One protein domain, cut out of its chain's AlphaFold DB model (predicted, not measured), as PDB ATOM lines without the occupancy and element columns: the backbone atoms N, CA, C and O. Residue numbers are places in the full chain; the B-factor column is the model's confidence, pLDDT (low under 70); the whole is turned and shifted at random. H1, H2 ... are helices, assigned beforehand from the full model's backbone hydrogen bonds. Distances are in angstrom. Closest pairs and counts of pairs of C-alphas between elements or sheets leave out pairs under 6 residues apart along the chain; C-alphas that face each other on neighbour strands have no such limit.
ATOM      1  N   GLY A 222      77.434 107.688 114.320       52.34
ATOM      2  CA  GLY A 222      76.150 107.378 113.691       52.34
ATOM      3  C   GLY A 222      75.499 108.534 112.932       52.34
ATOM      4  O   GLY A 222      75.977 109.664 112.919       52.34
ATOM      5  N   THR A 223      74.330 108.248 112.352       56.59
ATOM      6  CA  THR A 223      73.424 109.217 111.700       56.59
ATOM      7  C   THR A 223      72.886 110.295 112.652       56.59
ATOM      8  O   THR A 223      72.185 111.209 112.221       56.59
ATOM      9  N   ASN A 224      73.201 110.191 113.949       74.06
ATOM     10  CA  ASN A 224      72.840 111.142 114.987       74.06
ATOM     11  C   ASN A 224      74.072 111.957 115.410       74.06
ATOM     12  O   ASN A 224      74.917 111.493 116.179       74.06
ATOM     13  N   VAL A 225      74.112 113.198 114.930       76.88
ATOM     14  CA  VAL A 225      75.173 114.179 115.193       76.88
ATOM     15  C   VAL A 225      75.422 114.390 116.694       76.88
ATOM     16  O   VAL A 225      76.576 114.526 117.093       76.88
ATOM     17  N   ASP A 226      74.387 114.346 117.545       82.19
ATOM     18  CA  ASP A 226      74.542 114.536 118.994       82.19
ATOM     19  C   ASP A 226      75.311 113.396 119.664       82.19
ATOM     20  O   ASP A 226      76.158 113.635 120.527       82.19
ATOM     21  N   THR A 227      75.026 112.148 119.287       81.75
ATOM     22  CA  THR A 227      75.740 110.986 119.832       81.75
ATOM     23  C   THR A 227      77.213 111.047 119.454       81.75
ATOM     24  O   THR A 227      78.078 110.825 120.308       81.75
ATOM     25  N   SER A 228      77.497 111.409 118.200       77.69
ATOM     26  CA  SER A 228      78.861 111.524 117.701       77.69
ATOM     27  C   SER A 228      79.641 112.622 118.385       77.69
ATOM     28  O   SER A 228      80.677 112.342 118.987       77.69
ATOM     29  N   ALA A 229      79.099 113.838 118.405       81.00
ATOM     30  CA  ALA A 229      79.741 114.953 119.077       81.00
ATOM     31  C   ALA A 229      79.969 114.662 120.568       81.00
ATOM     32  O   ALA A 229      81.076 114.863 121.064       81.00
ATOM     33  N   LYS A 230      78.989 114.075 121.271       85.44
ATOM     34  CA  LYS A 230      79.135 113.692 122.683       85.44
ATOM     35  C   LYS A 230      80.294 112.718 122.924       85.44
ATOM     36  O   LYS A 230      81.051 112.899 123.881       85.44
ATOM     37  N   LEU A 231      80.432 111.677 122.104       80.88
ATOM     38  CA  LEU A 231      81.496 110.681 122.264       80.88
ATOM     39  C   LEU A 231      82.869 111.256 121.910       80.88
ATOM     40  O   LEU A 231      83.826 111.024 122.655       80.88
ATOM     41  N   THR A 232      82.961 112.067 120.852       80.94
ATOM     42  CA  THR A 232      84.204 112.768 120.510       80.94
ATOM     43  C   THR A 232      84.624 113.731 121.620       80.94
ATOM     44  O   THR A 232      85.775 113.700 122.051       80.94
ATOM     45  N   CYS A 233      83.691 114.524 122.155       85.38
ATOM     46  CA  CYS A 233      83.946 115.435 123.269       85.38
ATOM     47  C   CYS A 233      84.415 114.693 124.531       85.38
ATOM     48  O   CYS A 233      85.387 115.109 125.153       85.38
ATOM     49  N   SER A 234      83.817 113.542 124.863       85.06
ATOM     50  CA  SER A 234      84.261 112.699 125.988       85.06
ATOM     51  C   SER A 234      85.697 112.173 125.816       85.06
ATOM     52  O   SER A 234      86.469 112.109 126.776       85.06
ATOM     53  N   GLY A 235      86.092 111.826 124.584       79.62
ATOM     54  CA  GLY A 235      87.475 111.466 124.262       79.62
ATOM     55  C   GLY A 235      88.443 112.640 124.435       79.62
ATOM     56  O   GLY A 235      89.476 112.503 125.094       79.62
ATOM     57  N   LEU A 236      88.082 113.809 123.898       81.62
ATOM     58  CA  LEU A 236      88.875 115.038 123.985       81.62
ATOM     59  C   LEU A 236      88.980 115.597 125.413       81.62
ATOM     60  O   LEU A 236      89.987 116.226 125.741       81.62
ATOM     61  N   ASP A 237      87.998 115.337 126.280       86.38
ATOM     62  CA  ASP A 237      87.991 115.820 127.670       86.38
ATOM     63  C   ASP A 237      89.133 115.205 128.499       86.38
ATOM     64  O   ASP A 237      89.775 115.849 129.336       86.38
ATOM     65  N   LYS A 238      89.501 113.961 128.176       85.38
ATOM     66  CA  LYS A 238      90.701 113.338 128.743       85.38
ATOM     67  C   LYS A 238      91.962 114.065 128.282       85.38
ATOM     68  O   LYS A 238      92.831 114.353 129.103       85.38
ATOM     69  N   THR A 239      92.051 114.412 126.998       85.31
ATOM     70  CA  THR A 239      93.193 115.144 126.430       85.31
ATOM     71  C   THR A 239      93.364 116.519 127.074       85.31
ATOM     72  O   THR A 239      94.465 116.845 127.515       85.31
ATOM     73  N   ILE A 240      92.294 117.313 127.207       85.25
ATOM     74  CA  ILE A 240      92.384 118.643 127.838       85.25
ATOM     75  C   ILE A 240      92.746 118.549 129.327       85.25
ATOM     76  O   ILE A 240      93.513 119.375 129.837       85.25
ATOM     77  N   THR A 241      92.277 117.501 130.013       91.19
ATOM     78  CA  THR A 241      92.687 117.199 131.388       91.19
ATOM     79  C   THR A 241      94.194 116.962 131.456       91.19
ATOM     80  O   THR A 241      94.868 117.588 132.275       91.19
ATOM     81  N   TYR A 242      94.759 116.127 130.576       90.19
ATOM     82  CA  TYR A 242      96.207 115.913 130.536       90.19
ATOM     83  C   TYR A 242      96.976 117.197 130.224       90.19
ATOM     84  O   TYR A 242      97.926 117.500 130.937       90.19
ATOM     85  N   ILE A 243      96.551 117.995 129.238       85.31
ATOM     86  CA  ILE A 243      97.197 119.278 128.898       85.31
ATOM     87  C   ILE A 243      97.233 120.221 130.108       85.31
ATOM     88  O   ILE A 243      98.260 120.845 130.390       85.31
ATOM     89  N   THR A 244      96.132 120.299 130.858       89.38
ATOM     90  CA  THR A 244      96.044 121.120 132.073       89.38
ATOM     91  C   THR A 244      97.032 120.640 133.133       89.38
ATOM     92  O   THR A 244      97.774 121.441 133.698       89.38
ATOM     93  N   ARG A 245      97.108 119.325 133.357       91.81
ATOM     94  CA  ARG A 245      98.042 118.714 134.312       91.81
ATOM     95  C   ARG A 245      99.504 118.871 133.892       91.81
ATOM     96  O   ARG A 245     100.346 119.180 134.726       91.81
ATOM     97  N   ILE A 246      99.804 118.716 132.604       87.44
ATOM     98  CA  ILE A 246     101.136 118.967 132.038       87.44
ATOM     99  C   ILE A 246     101.529 120.414 132.324       87.44
ATOM    100  O   ILE A 246     102.584 120.655 132.897       87.44
ATOM    101  N   THR A 247     100.657 121.372 132.003       84.56
ATOM    102  CA  THR A 247     100.903 122.795 132.281       84.56
ATOM    103  C   THR A 247     101.183 123.024 133.766       84.56
ATOM    104  O   THR A 247     102.161 123.680 134.119       84.56
ATOM    105  N   ASP A 248     100.378 122.429 134.645       89.06
ATOM    106  CA  ASP A 248     100.521 122.593 136.087       89.06
ATOM    107  C   ASP A 248     101.847 122.031 136.628       89.06
ATOM    108  O   ASP A 248     102.598 122.736 137.309       89.06
ATOM    109  N   GLY A 249     102.190 120.795 136.258       88.19
ATOM    110  CA  GLY A 249     103.461 120.170 136.626       88.19
ATOM    111  C   GLY A 249     104.668 120.960 136.121       88.19
ATOM    112  O   GLY A 249     105.639 121.155 136.856       88.19
ATOM    113  N   LEU A 250     104.582 121.514 134.910       81.19
ATOM    114  CA  LEU A 250     105.635 122.352 134.345       81.19
ATOM    115  C   LEU A 250     105.878 123.608 135.164       81.19
ATOM    116  O   LEU A 250     107.022 123.853 135.552       81.19
ATOM    117  N   THR A 251     104.822 124.361 135.484       83.38
ATOM    118  CA  THR A 251     104.959 125.578 136.299       83.38
ATOM    119  C   THR A 251     105.589 125.300 137.664       83.38
ATOM    120  O   THR A 251     106.356 126.120 138.168       83.38
ATOM    121  N   LYS A 252     105.328 124.123 138.241       87.06
ATOM    122  CA  LYS A 252     105.796 123.741 139.578       87.06
ATOM    123  C   LYS A 252     107.161 123.049 139.604       87.06
ATOM    124  O   LYS A 252     107.863 123.121 140.608       87.06
ATOM    125  N   SER A 253     107.597 122.455 138.493       77.69
ATOM    126  CA  SER A 253     108.939 121.860 138.365       77.69
ATOM    127  C   SER A 253     110.077 122.894 138.400       77.69
ATOM    128  O   SER A 253     111.240 122.533 138.559       77.69
ATOM    129  N   GLY A 254     109.761 124.190 138.284       68.62
ATOM    130  CA  GLY A 254     110.756 125.265 138.208       68.62
ATOM    131  C   GLY A 254     111.480 125.328 136.861       68.62
ATOM    132  O   GLY A 254     112.524 125.971 136.749       68.62
ATOM    133  N   SER A 255     110.941 124.649 135.854       62.22
ATOM    134  CA  SER A 255     111.468 124.633 134.498       62.22
ATOM    135  C   SER A 255     111.106 125.919 133.763       62.22
ATOM    136  O   SER A 255     110.031 126.476 133.980       62.22
ATOM    137  N   SER A 256     111.996 126.400 132.891       56.78
ATOM    138  CA  SER A 256     111.738 127.627 132.132       56.78
ATOM    139  C   SER A 256     110.489 127.462 131.267       56.78
ATOM    140  O   SER A 256     110.446 126.611 130.380       56.78
ATOM    141  N   THR A 257     109.473 128.284 131.528       55.41
ATOM    142  CA  THR A 257     108.233 128.327 130.747       55.41
ATOM    143  C   THR A 257     108.300 129.325 129.589       55.41
ATOM    144  O   THR A 257     107.307 129.533 128.897       55.41
ATOM    145  N   SER A 258     109.454 129.951 129.349       47.78
ATOM    146  CA  SER A 258     109.663 130.874 128.230       47.78
ATOM    147  C   SER A 258     110.326 130.150 127.057       47.78
ATOM    148  O   SER A 258     111.488 129.751 127.160       47.78
ATOM    149  N   GLY A 259     109.612 129.992 125.941       58.31
ATOM    150  CA  GLY A 259     110.160 129.421 124.707       58.31
ATOM    151  C   GLY A 259     109.092 128.851 123.773       58.31
ATOM    152  O   GLY A 259     107.912 128.808 124.105       58.31
ATOM    153  N   SER A 260     109.522 128.367 122.606       52.59
ATOM    154  CA  SER A 260     108.651 127.721 121.609       52.59
ATOM    155  C   SER A 260     107.986 126.426 122.104       52.59
ATOM    156  O   SER A 260     107.071 125.910 121.481       52.59
ATOM    157  N   SER A 261     108.441 125.863 123.220       52.12
ATOM    158  CA  SER A 261     107.937 124.606 123.784       52.12
ATOM    159  C   SER A 261     106.660 124.778 124.585       52.12
ATOM    160  O   SER A 261     105.758 123.949 124.509       52.12
ATOM    161  N   THR A 262     106.585 125.850 125.369       61.91
ATOM    162  CA  THR A 262     105.382 126.190 126.127       61.91
ATOM    163  C   THR A 262     104.305 126.753 125.223       61.91
ATOM    164  O   THR A 262     103.131 126.485 125.479       61.91
ATOM    165  N   SER A 263     104.688 127.420 124.126       63.84
ATOM    166  CA  SER A 263     103.727 127.804 123.093       63.84
ATOM    167  C   SER A 263     103.060 126.577 122.467       63.84
ATOM    168  O   SER A 263     101.851 126.579 122.317       63.84
ATOM    169  N   ILE A 264     103.776 125.466 122.239       65.06
ATOM    170  CA  ILE A 264     103.144 124.237 121.714       65.06
ATOM    171  C   ILE A 264     102.063 123.691 122.660       65.06
ATOM    172  O   ILE A 264     101.041 123.183 122.201       65.06
ATOM    173  N   ILE A 265     102.242 123.808 123.978       69.69
ATOM    174  CA  ILE A 265     101.240 123.354 124.955       69.69
ATOM    175  C   ILE A 265     100.007 124.260 124.911       69.69
ATOM    176  O   ILE A 265      98.884 123.754 124.883       69.69
ATOM    177  N   SER A 266     100.195 125.584 124.852       69.75
ATOM    178  CA  SER A 266      99.077 126.522 124.688       69.75
ATOM    179  C   SER A 266      98.384 126.383 123.332       69.75
ATOM    180  O   SER A 266      97.160 126.477 123.265       69.75
ATOM    181  N   ASP A 267      99.130 126.099 122.267       68.69
ATOM    182  CA  ASP A 267      98.602 125.899 120.918       68.69
ATOM    183  C   ASP A 267      97.793 124.600 120.857       68.69
ATOM    184  O   ASP A 267      96.671 124.587 120.356       68.69
ATOM    185  N   SER A 268      98.303 123.527 121.474       72.19
ATOM    186  CA  SER A 268      97.585 122.253 121.622       72.19
ATOM    187  C   SER A 268      96.294 122.438 122.416       72.19
ATOM    188  O   SER A 268      95.239 121.952 122.009       72.19
ATOM    189  N   LYS A 269      96.352 123.192 123.524       77.38
ATOM    190  CA  LYS A 269      95.170 123.558 124.312       77.38
ATOM    191  C   LYS A 269      94.143 124.289 123.443       77.38
ATOM    192  O   LYS A 269      92.976 123.908 123.416       77.38
ATOM    193  N   THR A 270      94.594 125.293 122.695       75.69
ATOM    194  CA  THR A 270      93.756 126.103 121.804       75.69
ATOM    195  C   THR A 270      93.095 125.247 120.723       75.69
ATOM    196  O   THR A 270      91.890 125.357 120.513       75.69
ATOM    197  N   ALA A 271      93.841 124.341 120.086       72.81
ATOM    198  CA  ALA A 271      93.322 123.444 119.056       72.81
ATOM    199  C   ALA A 271      92.256 122.471 119.597       72.81
ATOM    200  O   ALA A 271      91.204 122.278 118.977       72.81
ATOM    201  N   VAL A 272      92.481 121.895 120.783       77.88
ATOM    202  CA  VAL A 272      91.494 121.026 121.444       77.88
ATOM    203  C   VAL A 272      90.237 121.822 121.814       77.88
ATOM    204  O   VAL A 272      89.128 121.373 121.534       77.88
ATOM    205  N   CYS A 273      90.381 123.037 122.348       79.62
ATOM    206  CA  CYS A 273      89.241 123.899 122.682       79.62
ATOM    207  C   CYS A 273      88.451 124.379 121.454       79.62
ATOM    208  O   CYS A 273      87.219 124.448 121.490       79.62
ATOM    209  N   ALA A 274      89.126 124.641 120.333       76.56
ATOM    210  CA  ALA A 274      88.465 124.923 119.061       76.56
ATOM    211  C   ALA A 274      87.645 123.713 118.570       76.56
ATOM    212  O   ALA A 274      86.534 123.876 118.056       76.56
ATOM    213  N   SER A 275      88.150 122.496 118.794       78.94
ATOM    214  CA  SER A 275      87.428 121.256 118.480       78.94
ATOM    215  C   SER A 275      86.173 121.104 119.345       78.94
ATOM    216  O   SER A 275      85.099 120.841 118.806       78.94
ATOM    217  N   PHE A 276      86.266 121.361 120.655       81.44
ATOM    218  CA  PHE A 276      85.102 121.406 121.549       81.44
ATOM    219  C   PHE A 276      84.050 122.412 121.085       81.44
ATOM    220  O   PHE A 276      82.877 122.066 120.990       81.44
ATOM    221  N   THR A 277      84.469 123.628 120.726       82.88
ATOM    222  CA  THR A 277      83.566 124.679 120.228       82.88
ATOM    223  C   THR A 277      82.856 124.244 118.946       82.88
ATOM    224  O   THR A 277      81.649 124.426 118.796       82.88
ATOM    225  N   THR A 278      83.595 123.625 118.024       80.69
ATOM    226  CA  THR A 278      83.038 123.111 116.767       80.69
ATOM    227  C   THR A 278      81.992 122.031 117.035       80.69
ATOM    228  O   THR A 278      80.883 122.112 116.513       80.69
ATOM    229  N   LEU A 279      82.307 121.055 117.890       81.06
ATOM    230  CA  LEU A 279      81.398 119.962 118.244       81.06
ATOM    231  C   LEU A 279      80.173 120.457 119.026       81.06
ATOM    232  O   LEU A 279      79.059 120.022 118.753       81.06
ATOM    233  N   TYR A 280      80.355 121.420 119.933       86.81
ATOM    234  CA  TYR A 280      79.264 122.070 120.659       86.81
ATOM    235  C   TYR A 280      78.245 122.699 119.702       86.81
ATOM    236  O   TYR A 280      77.041 122.530 119.880       86.81
ATOM    237  N   ASN A 281      78.720 123.387 118.661       84.50
ATOM    238  CA  ASN A 281      77.856 124.024 117.667       84.50
ATOM    239  C   ASN A 281      77.111 123.015 116.778       84.50
ATOM    240  O   ASN A 281      76.086 123.364 116.195       84.50
ATOM    241  N   LEU A 282      77.598 121.773 116.686       80.94
ATOM    242  CA  LEU A 282      76.912 120.673 116.001       80.94
ATOM    243  C   LEU A 282      75.835 120.008 116.877       80.94
ATOM    244  O   LEU A 282      74.935 119.360 116.345       80.94
ATOM    245  N   CYS A 283      75.894 120.172 118.201       86.31
ATOM    246  CA  CYS A 283      74.931 119.585 119.129       86.31
ATOM    247  C   CYS A 283      73.541 120.244 119.038       86.31
ATOM    248  O   CYS A 283      73.381 121.461 119.217       86.31
ATOM    249  N   SER A 284      72.508 119.414 118.894       88.69
ATOM    250  CA  SER A 284      71.098 119.814 118.948       88.69
ATOM    251  C   SER A 284      70.454 119.589 120.326       88.69
ATOM    252  O   SER A 284      69.419 120.184 120.622       88.69
ATOM    253  N   THR A 285      71.090 118.801 121.202       90.25
ATOM    254  CA  THR A 285      70.606 118.482 122.558       90.25
ATOM    255  C   THR A 285      71.467 119.084 123.671       90.25
ATOM    256  O   THR A 285      72.692 119.189 123.553       90.25
ATOM    257  N   ASP A 286      70.848 119.380 124.818       91.50
ATOM    258  CA  ASP A 286      71.562 119.862 126.012       91.50
ATOM    259  C   ASP A 286      72.565 118.837 126.552       91.50
ATOM    260  O   ASP A 286      73.642 119.202 127.022       91.50
ATOM    261  N   ALA A 287      72.255 117.542 126.449       89.62
ATOM    262  CA  ALA A 287      73.155 116.476 126.884       89.62
ATOM    263  C   ALA A 287      74.450 116.426 126.051       89.62
ATOM    264  O   ALA A 287      75.519 116.173 126.606       89.62
ATOM    265  N   CYS A 288      74.364 116.676 124.740       88.12
ATOM    266  CA  CYS A 288      75.533 116.793 123.867       88.12
ATOM    267  C   CYS A 288      76.322 118.069 124.172       88.12
ATOM    268  O   CYS A 288      77.522 118.001 124.428       88.12
ATOM    269  N   ARG A 289      75.639 119.220 124.263       91.38
ATOM    270  CA  ARG A 289      76.267 120.510 124.601       91.38
ATOM    271  C   ARG A 289      77.006 120.466 125.932       91.38
ATOM    272  O   ARG A 289      78.130 120.947 126.022       91.38
ATOM    273  N   THR A 290      76.406 119.836 126.940       91.69
ATOM    274  CA  THR A 290      77.026 119.639 128.256       91.69
ATOM    275  C   THR A 290      78.299 118.807 128.140       91.69
ATOM    276  O   THR A 290      79.319 119.187 128.699       91.69
ATOM    277  N   ALA A 291      78.279 117.710 127.376       87.94
ATOM    278  CA  ALA A 291      79.469 116.887 127.163       87.94
ATOM    279  C   ALA A 291      80.576 117.615 126.382       87.94
ATOM    280  O   ALA A 291      81.751 117.317 126.570       87.94
ATOM    281  N   CYS A 292      80.206 118.569 125.526       87.38
ATOM    282  CA  CYS A 292      81.133 119.412 124.773       87.38
ATOM    283  C   CYS A 292      81.488 120.732 125.475       87.38
ATOM    284  O   CYS A 292      82.154 121.578 124.883       87.38
ATOM    285  N   THR A 293      81.068 120.909 126.730       89.44
ATOM    286  CA  THR A 293      81.484 122.021 127.583       89.44
ATOM    287  C   THR A 293      82.495 121.484 128.590       89.44
ATOM    288  O   THR A 293      82.134 120.721 129.481       89.44
ATOM    289  N   THR A 294      83.760 121.874 128.461       81.31
ATOM    290  CA  THR A 294      84.825 121.486 129.399       81.31
ATOM    291  C   THR A 294      85.392 122.732 130.060       81.31
ATOM    292  O   THR A 294      85.623 123.722 129.379       81.31
ATOM    293  N   SER A 295      85.625 122.690 131.373       75.69
ATOM    294  CA  SER A 295      86.237 123.793 132.137       75.69
ATOM    295  C   SER A 295      87.745 123.929 131.905       75.69
ATOM    296  O   SER A 295      88.378 124.866 132.391       75.69
ATOM    297  N   GLY A 296      88.340 122.956 131.205       74.25
ATOM    298  CA  GLY A 296      89.709 123.049 130.711       74.25
ATOM    299  C   GLY A 296      89.841 124.032 129.549       74.25
ATOM    300  O   GLY A 296      90.956 124.478 129.274       74.25
ATOM    301  N   CYS A 297      88.721 124.379 128.917       78.19
ATOM    302  CA  CYS A 297      88.536 125.462 127.968       78.19
ATOM    303  C   CYS A 297      87.714 126.577 128.654       78.19
ATOM    304  O   CYS A 297      87.858 127.723 128.196       78.19
TER     305      CYS A 297
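AT A GLANCE: This is residues 222 to 297 of the 297 residues of an uncharacterized protein of Proteobacteria bacterium (UniProt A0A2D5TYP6). A long helical hairpin, H1 and H2 side by side, makes a rod, and the short helix H3 folds back over the end where H1 begins and H2 ends. The turn of the hairpin, with residues 251 to 256, sticks out at the other end. The 76 printed residues hold three named helices, H1, H2 and H3 in chain order, and no named strand: all helix. The whole is loose, with a radius of gyration of the C-alphas of 14.5 A and spans of 47 by 18 by 17 A.

IN THESE COORDINATES: H1, residues 225 to 253, begins at C-alpha 225 (75.173, 114.179, 115.193) and is 41.7 A long, with a kink of 26 degrees near residue 235. H2, residues 260 to 282, is 33.0 A long. H3, residues 286 to 291, ends at C-alpha 291 (79.469, 116.887, 127.163).

HOW THE PARTS SIT: H1 and H2, a hairpin, touch at a shallow tilt of 22 degrees, opposite ways; their closest C-alphas, of Ala 229 and Leu 279, are 5.3 A apart. H3 touches H1 at residues 226 to 234 alone, closest at the C-alphas of Lys 230 and Cys 288, 4.9 A; the shallow tilt of 34 degrees, the same way, is only just short of steep. H2, with residues 280 to 281 alone, and H3 only just touch, with 3 pairs of C-alphas within 8 A, and only at the corner; the closest are those of Tyr 280 and Arg 289, 5.2 A. Every O i to N i+4 pair is within hydrogen-bond range in H3, 23 of 25 in H1 and 18 of 19 in H2.

THE WHOLE: The C-alphas farthest apart, of Thr 223 and Gly 254, are 48.5 A apart. The printed part has no cut; the link H1 to H2 is short and H2 to H3 tight. Residues 222 to 223 and 254 to 267 have pLDDT under 70.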